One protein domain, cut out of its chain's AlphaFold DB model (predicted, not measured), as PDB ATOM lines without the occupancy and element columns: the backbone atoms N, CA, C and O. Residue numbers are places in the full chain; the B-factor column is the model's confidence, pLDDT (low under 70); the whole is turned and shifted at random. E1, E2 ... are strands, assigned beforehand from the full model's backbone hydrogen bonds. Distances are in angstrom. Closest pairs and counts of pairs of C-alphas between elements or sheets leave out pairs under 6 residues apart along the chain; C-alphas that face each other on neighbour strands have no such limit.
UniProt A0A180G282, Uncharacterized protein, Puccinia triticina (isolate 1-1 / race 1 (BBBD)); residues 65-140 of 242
ATOM      1  N   MET A  65      84.241  82.488 -58.266       85.69
ATOM      2  CA  MET A  65      83.417  83.003 -59.353       85.69
ATOM      3  C   MET A  65      81.986  83.147 -58.852       85.69
ATOM      4  O   MET A  65      81.415  82.186 -58.340       85.69
ATOM      5  N   THR A  66      81.383  84.314 -59.020       87.94
ATOM      6  CA  THR A  66      79.967  84.550 -58.719       87.94
ATOM      7  C   THR A  66      79.121  83.993 -59.848       87.94
ATOM      8  O   THR A  66      79.381  84.290 -61.012       87.94
ATOM      9  N   VAL A  67      78.112  83.194 -59.518       87.75
ATOM     10  CA  VAL A  67      77.129  82.657 -60.457       87.75
ATOM     11  C   VAL A  67      75.867  83.505 -60.381       87.75
ATOM     12  O   VAL A  67      75.259  83.672 -59.322       87.75
ATOM     13  N   CYS A  68      75.464  84.019 -61.530       88.06
ATOM     14  CA  CYS A  68      74.420  85.012 -61.679       88.06
ATOM     15  C   CYS A  68      73.304  84.506 -62.580       88.06
ATOM     16  O   CYS A  68      73.585  83.910 -63.616       88.06
ATOM     17  N   ALA A  69      72.056  84.816 -62.240       84.06
ATOM     18  CA  ALA A  69      70.899  84.708 -63.122       84.06
ATOM     19  C   ALA A  69      70.322  86.110 -63.355       84.06
ATOM     20  O   ALA A  69      69.458  86.583 -62.623       84.06
ATOM     21  N   GLY A  70      70.822  86.794 -64.385       83.06
ATOM     22  CA  GLY A  70      70.457  88.185 -64.641       83.06
ATOM     23  C   GLY A  70      71.178  89.106 -63.663       83.06
ATOM     24  O   GLY A  70      72.408  89.145 -63.685       83.06
ATOM     25  N   GLU A  71      70.416  89.831 -62.844       83.88
ATOM     26  CA  GLU A  71      70.909  90.716 -61.770       83.88
ATOM     27  C   GLU A  71      70.996  90.007 -60.410       83.88
ATOM     28  O   GLU A  71      71.593  90.535 -59.474       83.88
ATOM     29  N   ASP A  72      70.445  88.796 -60.309       83.81
ATOM     30  CA  ASP A  72      70.386  88.050 -59.062       83.81
ATOM     31  C   ASP A  72      71.602  87.128 -58.922       83.81
ATOM     32  O   ASP A  72      71.920  86.337 -59.819       83.81
ATOM     33  N   VAL A  73      72.270  87.197 -57.769       86.12
ATOM     34  CA  VAL A  73      73.299  86.225 -57.385       86.12
ATOM     35  C   VAL A  73      72.600  84.942 -56.950       86.12
ATOM     36  O   VAL A  73      71.853  84.943 -55.975       86.12
ATOM     37  N   ILE A  74      72.864  83.838 -57.647       86.81
ATOM     38  CA  ILE A  74      72.273  82.529 -57.324       86.81
ATOM     39  C   ILE A  74      73.256  81.586 -56.627       86.81
ATOM     40  O   ILE A  74      72.851  80.562 -56.081       86.81
ATOM     41  N   GLY A  75      74.548  81.911 -56.640       86.88
ATOM     42  CA  GLY A  75      75.559  81.139 -55.936       86.88
ATOM     43  C   GLY A  75      76.975  81.504 -56.349       86.88
ATOM     44  O   GLY A  75      77.204  82.517 -57.003       86.88
ATOM     45  N   TYR A  76      77.934  80.682 -55.939       85.94
ATOM     46  CA  TYR A  76      79.357  80.909 -56.185       85.94
ATOM     47  C   TYR A  76      80.057  79.592 -56.462       85.94
ATOM     48  O   TYR A  76      79.730  78.566 -55.873       85.94
ATOM     49  N   ILE A  77      81.048  79.619 -57.340       84.50
ATOM     50  CA  ILE A  77      81.944  78.500 -57.585       84.50
ATOM     51  C   ILE A  77      83.280  78.825 -56.934       84.50
ATOM     52  O   ILE A  77      83.957  79.765 -57.347       84.50
ATOM     53  N   SER A  78      83.673  78.032 -55.936       83.19
ATOM     54  CA  SER A  78      85.005  78.155 -55.346       83.19
ATOM     55  C   SER A  78      85.983  77.213 -56.031       83.19
ATOM     56  O   SER A  78      85.778  75.996 -56.070       83.19
ATOM     57  N   ASN A  79      87.064  77.784 -56.558       71.62
ATOM     58  CA  ASN A  79      88.163  77.041 -57.157       71.62
ATOM     59  C   ASN A  79      89.238  76.770 -56.095       71.62
ATOM     60  O   ASN A  79      90.282  77.425 -56.049       71.62
ATOM     61  N   LYS A  80      88.965  75.836 -55.178       69.50
ATOM     62  CA  LYS A  80      90.022  75.292 -54.319       69.50
ATOM     63  C   LYS A  80      90.879  74.352 -55.163       69.50
ATOM     64  O   LYS A  80      90.357  73.405 -55.733       69.50
ATOM     65  N   GLN A  81      92.184  74.619 -55.211       50.16
ATOM     66  CA  GLN A  81      93.153  74.020 -56.143       50.16
ATOM     67  C   GLN A  81      93.194  72.477 -56.171       50.16
ATOM     68  O   GLN A  81      93.663  71.919 -57.157       50.16
ATOM     69  N   ASP A  82      92.666  71.798 -55.148       51.47
ATOM     70  CA  ASP A  82      92.736  70.335 -55.007       51.47
ATOM     71  C   ASP A  82      91.421  69.593 -55.310       51.47
ATOM     72  O   ASP A  82      91.382  68.362 -55.289       51.47
ATOM     73  N   SER A  83      90.328  70.301 -55.608       53.88
ATOM     74  CA  SER A  83      89.037  69.683 -55.924       53.88
ATOM     75  C   SER A  83      88.348  70.421 -57.062       53.88
ATOM     76  O   SER A  83      88.390  71.644 -57.133       53.88
ATOM     77  N   TRP A  84      87.686  69.663 -57.938       61.34
ATOM     78  CA  TRP A  84      86.695  70.169 -58.890       61.34
ATOM     79  C   TRP A  84      85.869  71.305 -58.272       61.34
ATOM     80  O   TRP A  84      85.511  71.251 -57.094       61.34
ATOM     81  N   ALA A  85      85.624  72.357 -59.051       72.00
ATOM     82  CA  ALA A  85      85.081  73.582 -58.495       72.00
ATOM     83  C   ALA A  85      83.693  73.317 -57.881       72.00
ATOM     84  O   ALA A  85      82.811  72.717 -58.500       72.00
ATOM     85  N   GLN A  86      83.541  73.681 -56.608       76.81
ATOM     86  CA  GLN A  86      82.344  73.356 -55.841       76.81
ATOM     87  C   GLN A  86      81.400  74.552 -55.871       76.81
ATOM     88  O   GLN A  86      81.821  75.684 -55.613       76.81
ATOM     89  N   PHE A  87      80.139  74.297 -56.210       82.81
ATOM     90  CA  PHE A  87      79.090  75.307 -56.206       82.81
ATOM     91  C   PHE A  87      78.528  75.484 -54.792       82.81
ATOM     92  O   PHE A  87      78.304  74.501 -54.088       82.81
ATOM     93  N   TYR A  88      78.284  76.724 -54.386       83.00
ATOM     94  CA  TYR A  88      77.706  77.091 -53.099       83.00
ATOM     95  C   TYR A  88      76.483  77.977 -53.306       83.00
ATOM     96  O   TYR A  88      76.520  78.899 -54.121       83.00
ATOM     97  N   VAL A  89      75.436  77.725 -52.525       82.56
ATOM     98  CA  VAL A  89      74.235  78.566 -52.430       82.56
ATOM     99  C   VAL A  89      74.157  79.137 -51.022       82.56
ATOM    100  O   VAL A  89      74.520  78.464 -50.059       82.56
ATOM    101  N   PHE A  90      73.696  80.372 -50.891       79.19
ATOM    102  CA  PHE A  90      73.478  80.989 -49.589       79.19
ATOM    103  C   PHE A  90      72.100  80.610 -49.041       79.19
ATOM    104  O   PHE A  90      71.105  80.699 -49.759       79.19
ATOM    105  N   ASP A  91      72.049  80.165 -47.785       81.38
ATOM    106  CA  ASP A  91      70.782  80.000 -47.071       81.38
ATOM    107  C   ASP A  91      70.176  81.364 -46.677       81.38
ATOM    108  O   ASP A  91      70.783  82.421 -46.868       81.38
ATOM    109  N   GLU A  92      68.970  81.353 -46.102       81.75
ATOM    110  CA  GLU A  92      68.291  82.569 -45.620       81.75
ATOM    111  C   GLU A  92      69.092  83.325 -44.542       81.75
ATOM    112  O   GLU A  92      68.817  84.491 -44.262       81.75
ATOM    113  N   GLN A  93      70.072  82.669 -43.915       83.38
ATOM    114  CA  GLN A  93      70.945  83.231 -42.888       83.38
ATOM    115  C   GLN A  93      72.286  83.722 -43.460       83.38
ATOM    116  O   GLN A  93      73.129  84.200 -42.699       83.38
ATOM    117  N   GLY A  94      72.495  83.631 -44.776       79.88
ATOM    118  CA  GLY A  94      73.732  84.045 -45.431       79.88
ATOM    119  C   GLY A  94      74.906  83.086 -45.207       79.88
ATOM    120  O   GLY A  94      76.056  83.479 -45.414       79.88
ATOM    121  N   ASN A  95      74.665  81.828 -44.825       81.56
ATOM    122  CA  ASN A  95      75.716  80.814 -44.775       81.56
ATOM    123  C   ASN A  95      75.844  80.093 -46.123       81.56
ATOM    124  O   ASN A  95      74.837  79.700 -46.716       81.56
ATOM    125  N   PRO A  96      77.077  79.855 -46.608       79.94
ATOM    126  CA  PRO A  96      77.290  79.077 -47.814       79.94
ATOM    127  C   PRO A  96      77.019  77.596 -47.534       79.94
ATOM    128  O   PRO A  96      77.697  76.956 -46.729       79.94
ATOM    129  N   THR A  97      76.055  77.036 -48.249       80.75
ATOM    130  CA  THR A  97      75.752  75.607 -48.276       80.75
ATOM    131  C   THR A  97      76.309  75.005 -49.565       80.75
ATOM    132  O   THR A  97      76.129  75.589 -50.639       80.75
ATOM    133  N   PRO A  98      77.043  73.879 -49.507       78.25
ATOM    134  CA  PRO A  98      77.532  73.231 -50.713       78.25
ATOM    135  C   PRO A  98      76.339  72.740 -51.537       78.25
ATOM    136  O   PRO A  98      75.555  71.905 -51.088       78.25
ATOM    137  N   GLY A  99      76.211  73.261 -52.752       69.50
ATOM    138  CA  GLY A  99      75.265  72.757 -53.730       69.50
ATOM    139  C   GLY A  99      75.676  71.360 -54.187       69.50
ATOM    140  O   GLY A  99      76.860  71.042 -54.321       69.50
ATOM    141  N   LEU A 100      74.686  70.504 -54.427       67.50
ATOM    142  CA  LEU A 100      74.916  69.187 -55.011       67.50
ATOM    143  C   LEU A 100      75.275  69.359 -56.495       67.50
ATOM    144  O   LEU A 100      74.416  69.747 -57.282       67.50
ATOM    145  N   GLY A 101      76.532  69.094 -56.859       67.25
ATOM    146  CA  GLY A 101      76.977  69.057 -58.254       67.25
ATOM    147  C   GLY A 101      78.412  69.537 -58.471       67.25
ATOM    148  O   GLY A 101      78.891  70.458 -57.812       67.25
ATOM    149  N   THR A 102      79.094  68.913 -59.430       76.12
ATOM    150  CA  THR A 102      80.373  69.354 -60.003       76.12
ATOM    151  C   THR A 102      80.097  70.403 -61.076       76.12
ATOM    152  O   THR A 102      79.710  70.072 -62.200       76.12
ATOM    153  N   CYS A 103      80.279  71.678 -60.737       80.94
ATOM    154  CA  CYS A 103      80.029  72.784 -61.654       80.94
ATOM    155  C   CYS A 103      81.307  73.555 -61.973       80.94
ATOM    156  O   CYS A 103      82.167  73.750 -61.124       80.94
ATOM    157  N   GLY A 104      81.417  74.040 -63.200       83.81
ATOM    158  CA  GLY A 104      82.495  74.891 -63.664       83.81
ATOM    159  C   GLY A 104      81.972  76.072 -64.469       83.81
ATOM    160  O   GLY A 104      80.779  76.206 -64.744       83.81
ATOM    161  N   CYS A 105      82.906  76.930 -64.853       83.94
ATOM    162  CA  CYS A 105      82.647  78.108 -65.662       83.94
ATOM    163  C   CYS A 105      83.446  77.976 -66.961       83.94
ATOM    164  O   CYS A 105      84.676  77.907 -66.927       83.94
ATOM    165  N   ALA A 106      82.763  77.906 -68.102       80.81
ATOM    166  CA  ALA A 106      83.388  77.790 -69.417       80.81
ATOM    167  C   ALA A 106      83.467  79.172 -70.088       80.81
ATOM    168  O   ALA A 106      82.460  79.872 -70.116       80.81
ATOM    169  N   PRO A 107      84.617  79.608 -70.623       74.44
ATOM    170  CA  PRO A 107      84.743  80.950 -71.195       74.44
ATOM    171  C   PRO A 107      83.814  81.139 -72.398       74.44
ATOM    172  O   PRO A 107      83.767  80.288 -73.289       74.44
ATOM    173  N   VAL A 108      83.098  82.267 -72.443       72.19
ATOM    174  CA  VAL A 108      82.264  82.655 -73.591       72.19
ATOM    175  C   VAL A 108      83.059  83.649 -74.437       72.19
ATOM    176  O   VAL A 108      82.908  84.862 -74.329       72.19
ATOM    177  N   GLY A 109      83.956  83.118 -75.270       62.31
ATOM    178  CA  GLY A 109      84.844  83.928 -76.109       62.31
ATOM    179  C   GLY A 109      86.032  84.540 -75.352       62.31
ATOM    180  O   GLY A 109      86.122  84.490 -74.131       62.31
ATOM    181  N   ALA A 110      86.989  85.095 -76.100       50.09
ATOM    182  CA  ALA A 110      88.256  85.601 -75.554       50.09
ATOM    183  C   ALA A 110      88.180  87.031 -74.975       50.09
ATOM    184  O   ALA A 110      89.179  87.537 -74.473       50.09
ATOM    185  N   SER A 111      87.026  87.695 -75.090       54.03
ATOM    186  CA  SER A 111      86.884  89.149 -74.903       54.03
ATOM    187  C   SER A 111      86.125  89.547 -73.631       54.03
ATOM    188  O   SER A 111      86.180  90.700 -73.212       54.03
ATOM    189  N   MET A 112      85.408  88.615 -72.998       57.78
ATOM    190  CA  MET A 112      84.521  88.929 -71.877       57.78
ATOM    191  C   MET A 112      84.989  88.214 -70.611       57.78
ATOM    192  O   MET A 112      85.234  87.010 -70.642       57.78
ATOM    193  N   ASP A 113      85.035  88.929 -69.481       69.06
ATOM    194  CA  ASP A 113      85.075  88.342 -68.127       69.06
ATOM    195  C   ASP A 113      83.707  87.706 -67.783       69.06
ATOM    196  O   ASP A 113      83.105  87.947 -66.729       69.06
ATOM    197  N   LEU A 114      83.182  86.925 -68.728       71.75
ATOM    198  CA  LEU A 114      81.921  86.217 -68.666       71.75
ATOM    199  C   LEU A 114      82.164  84.762 -69.044       71.75
ATOM    200  O   LEU A 114      82.705  84.440 -70.105       71.75
ATOM    201  N   TRP A 115      81.711  83.872 -68.179       83.06
ATOM    202  CA  TRP A 115      81.810  82.442 -68.396       83.06
ATOM    203  C   TRP A 115      80.418  81.830 -68.303       83.06
ATOM    204  O   TRP A 115      79.594  82.260 -67.507       83.06
ATOM    205  N   LEU A 116      80.134  80.819 -69.108       84.69
ATOM    206  CA  LEU A 116      78.904  80.056 -69.026       84.69
ATOM    207  C   LEU A 116      78.990  79.119 -67.824       84.69
ATOM    208  O   LEU A 116      79.967  78.376 -67.690       84.69
ATOM    209  N   TRP A 117      77.973  79.136 -66.965       83.75
ATOM    210  CA  TRP A 117      77.874  78.150 -65.897       83.75
ATOM    211  C   TRP A 117      77.503  76.788 -66.493       83.75
ATOM    212  O   TRP A 117      76.546  76.682 -67.259       83.75
ATOM    213  N   SER A 118      78.271  75.751 -66.170       81.12
ATOM    214  CA  SER A 118      78.045  74.389 -66.653       81.12
ATOM    215  C   SER A 118      78.272  73.392 -65.528       81.12
ATOM    216  O   SER A 118      79.270  73.482 -64.819       81.12
ATOM    217  N   CYS A 119      77.371  72.429 -65.371       80.44
ATOM    218  CA  CYS A 119      77.469  71.389 -64.354       80.44
ATOM    219  C   CYS A 119      77.376  70.006 -64.995       80.44
ATOM    220  O   CYS A 119      76.604  69.818 -65.937       80.44
ATOM    221  N   ALA A 120      78.116  69.026 -64.467       77.88
ATOM    222  CA  ALA A 120      77.892  67.626 -64.839       77.88
ATOM    223  C   ALA A 120      76.544  67.133 -64.287       77.88
ATOM    224  O   ALA A 120      75.803  66.434 -64.973       77.88
ATOM    225  N   GLU A 121      76.205  67.571 -63.072       79.31
ATOM    226  CA  GLU A 121      74.904  67.373 -62.438       79.31
ATOM    227  C   GLU A 121      74.398  68.713 -61.908       79.31
ATOM    228  O   GLU A 121      75.084  69.390 -61.142       79.31
ATOM    229  N   TRP A 122      73.207  69.120 -62.347       77.50
ATOM    230  CA  TRP A 122      72.621  70.397 -61.951       77.50
ATOM    231  C   TRP A 122      72.000  70.312 -60.545       77.50
ATOM    232  O   TRP A 122      71.241  69.374 -60.278       77.50
ATOM    233  N   PRO A 123      72.234  71.301 -59.661       74.81
ATOM    234  CA  PRO A 123      71.682  71.303 -58.308       74.81
ATOM    235  C   PRO A 123      70.157  71.495 -58.331       74.81
ATOM    236  O   PRO A 123      69.660  72.610 -58.438       74.81
ATOM    237  N   GLN A 124      69.390  70.411 -58.210       76.69
ATOM    238  CA  GLN A 124      67.916  70.438 -58.291       76.69
ATOM    239  C   GLN A 124      67.228  71.009 -57.037       76.69
ATOM    240  O   GLN A 124      66.122  71.525 -57.131       76.69
ATOM    241  N   GLN A 125      67.851  70.885 -55.860       77.31
ATOM    242  CA  GLN A 125      67.184  71.158 -54.575       77.31
ATOM    243  C   GLN A 125      67.411  72.568 -54.019       77.31
ATOM    244  O   GLN A 125      66.641  73.010 -53.176       77.31
ATOM    245  N   HIS A 126      68.464  73.255 -54.466       71.88
ATOM    246  CA  HIS A 126      68.929  74.501 -53.840       71.88
ATOM    247  C   HIS A 126      68.778  75.721 -54.750       71.88
ATOM    248  O   HIS A 126      68.984  76.845 -54.314       71.88
ATOM    249  N   VAL A 127      68.425  75.506 -56.017       75.75
ATOM    250  CA  VAL A 127      68.264  76.572 -57.002       75.75
ATOM    251  C   VAL A 127      66.823  76.541 -57.489       75.75
ATOM    252  O   VAL A 127      66.358  75.515 -57.989       75.75
ATOM    253  N   ASP A 128      66.108  77.660 -57.352       80.75
ATOM    254  CA  ASP A 128      64.767  77.801 -57.921       80.75
ATOM    255  C   ASP A 128      64.852  78.014 -59.438       80.75
ATOM    256  O   ASP A 128      64.745  79.122 -59.969       80.75
ATOM    257  N   TRP A 129      65.022  76.908 -60.160       76.56
ATOM    258  CA  TRP A 129      65.075  76.892 -61.620       76.56
ATOM    259  C   TRP A 129      63.815  77.440 -62.288       76.56
ATOM    260  O   TRP A 129      63.882  77.879 -63.431       76.56
ATOM    261  N   LYS A 130      62.661  77.432 -61.605       76.06
ATOM    262  CA  LYS A 130      61.417  77.986 -62.160       76.06
ATOM    263  C   LYS A 130      61.427  79.514 -62.135       76.06
ATOM    264  O   LYS A 130      60.789  80.139 -62.984       76.06
ATOM    265  N   GLY A 131      62.143  80.102 -61.178       73.94
ATOM    266  CA  GLY A 131      62.357  81.542 -61.064       73.94
ATOM    267  C   GLY A 131      63.402  82.083 -62.043       73.94
ATOM    268  O   GLY A 131      63.299  83.235 -62.473       73.94
ATOM    269  N   ILE A 132      64.366  81.252 -62.449       73.44
ATOM    270  CA  ILE A 132      65.453  81.647 -63.351       73.44
ATOM    271  C   ILE A 132      64.926  81.837 -64.779       73.44
ATOM    272  O   ILE A 132      64.483  80.905 -65.445       73.44
ATOM    273  N   LYS A 133      65.007  83.076 -65.274       70.25
ATOM    274  CA  LYS A 133      64.547  83.470 -66.623       70.25
ATOM    275  C   LYS A 133      65.685  83.812 -67.585       70.25
ATOM    276  O   LYS A 133      65.428  84.244 -68.707       70.25
ATOM    277  N   THR A 134      66.926  83.674 -67.135       70.94
ATOM    278  CA  THR A 134      68.145  84.043 -67.859       70.94
ATOM    279  C   THR A 134      69.154  82.919 -67.750       70.94
ATOM    280  O   THR A 134      69.237  82.284 -66.702       70.94
ATOM    281  N   ILE A 135      69.954  82.722 -68.797       72.81
ATOM    282  CA  ILE A 135      71.070  81.778 -68.760       72.81
ATOM    283  C   ILE A 135      72.003  82.170 -67.616       72.81
ATOM    284  O   ILE A 135      72.496  83.305 -67.607       72.81
ATOM    285  N   PRO A 136      72.253  81.264 -66.664       83.31
ATOM    286  CA  PRO A 136      73.200  81.567 -65.629       83.31
ATOM    287  C   PRO A 136      74.613  81.711 -66.186       83.31
ATOM    288  O   PRO A 136      75.059  80.924 -67.028       83.31
ATOM    289  N   TYR A 137      75.340  82.683 -65.674       85.69
ATOM    290  CA  TYR A 137      76.717  82.935 -66.062       85.69
ATOM    291  C   TYR A 137      77.569  83.112 -64.817       85.69
ATOM    292  O   TYR A 137      77.083  83.500 -63.758       85.69
ATOM    293  N   CYS A 138      78.852  82.827 -64.950       87.19
ATOM    294  CA  CYS A 138      79.829  83.151 -63.944       87.19
ATOM    295  C   CYS A 138      80.522  84.474 -64.269       87.19
ATOM    296  O   CYS A 138      80.812  84.771 -65.431       87.19
ATOM    297  N   THR A 139      80.870  85.224 -63.234       85.12
ATOM    298  CA  THR A 139      81.697  86.426 -63.309       85.12
ATOM    299  C   THR A 139      82.672  86.465 -62.133       85.12
ATOM    300  O   THR A 139      82.425  85.868 -61.089       85.12
ATOM    301  N   ARG A 140      83.795  87.170 -62.288       83.12
ATOM    302  CA  ARG A 140      84.722  87.464 -61.179       83.12
ATOM    303  C   ARG A 140      84.245  88.620 -60.302       83.12
ATOM    304  O   ARG A 140      84.849  88.904 -59.273       83.12
TER     305      ARG A 140
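This is residues 65 to 140 of the 242 residues of an uncharacterized protein of Puccinia triticina (isolate 1-1 / race 1 (BBBD)) (UniProt A0A180G282). You are looking at a small closed barrel of six strands, its ring running in chain order from E1 to E6 and closing where E6 meets E1. The long strand E4 bends to pair with E3 by one part and E5 by another, and a long loop, residues 120 to 136, leads from E5 back to E6. Of the 76 residues printed, 37, under half, are in named strands, with no named helix; the class is all strand, and the six make a meander, each strand the antiparallel neighbour of the one before. The whole is compact, with a radius of gyration of the C-alphas of 11.9 A and spans of 36 by 33 by 22 A.

Find C-alpha 65 at (83.417, 83.003, -59.353), where E1, residues 65 to 69, begins. Next come E2, residues 72 to 78, 18.0 A long, and E3, residues 86 to 90. E4, residues 96 to 107, spans 24.6 A and bends by 93 degrees at residue 100. E5 is residues 115 to 119; E6, residues 137 to 139, ends at C-alpha 139 at (81.697, 86.426, -63.309).

Start at the hairpin of E1 and E2, antiparallel at 152 degrees, with N 67 and O 75 2.8 A apart. Across E2 and E3, N 88 and O 76 are 2.8 A apart. E4 pairs with E3 over residues 96 to 102, with N 97 and O 89 at 2.8 A, and with E5 over residues 103 to 107, with N 104 and O 118 at 2.7 A. Across E5 and E6, N 138 and O 115 are within hydrogen-bond range at 2.7 A; across E6 and E1, the antiparallel neighbours at which the barrel is closed, N 66 and O 139 are within hydrogen-bond range at 2.8 A. E3 and E6 are apart.

The C-alphas farthest apart, of Gln 93 and Ala 110, are 37.0 A apart. The printed part has no cut, and the link from E5 to E6 is long. Look for pLDDT under 70 at residues 80 to 84, 99 to 101 and 109 to 113.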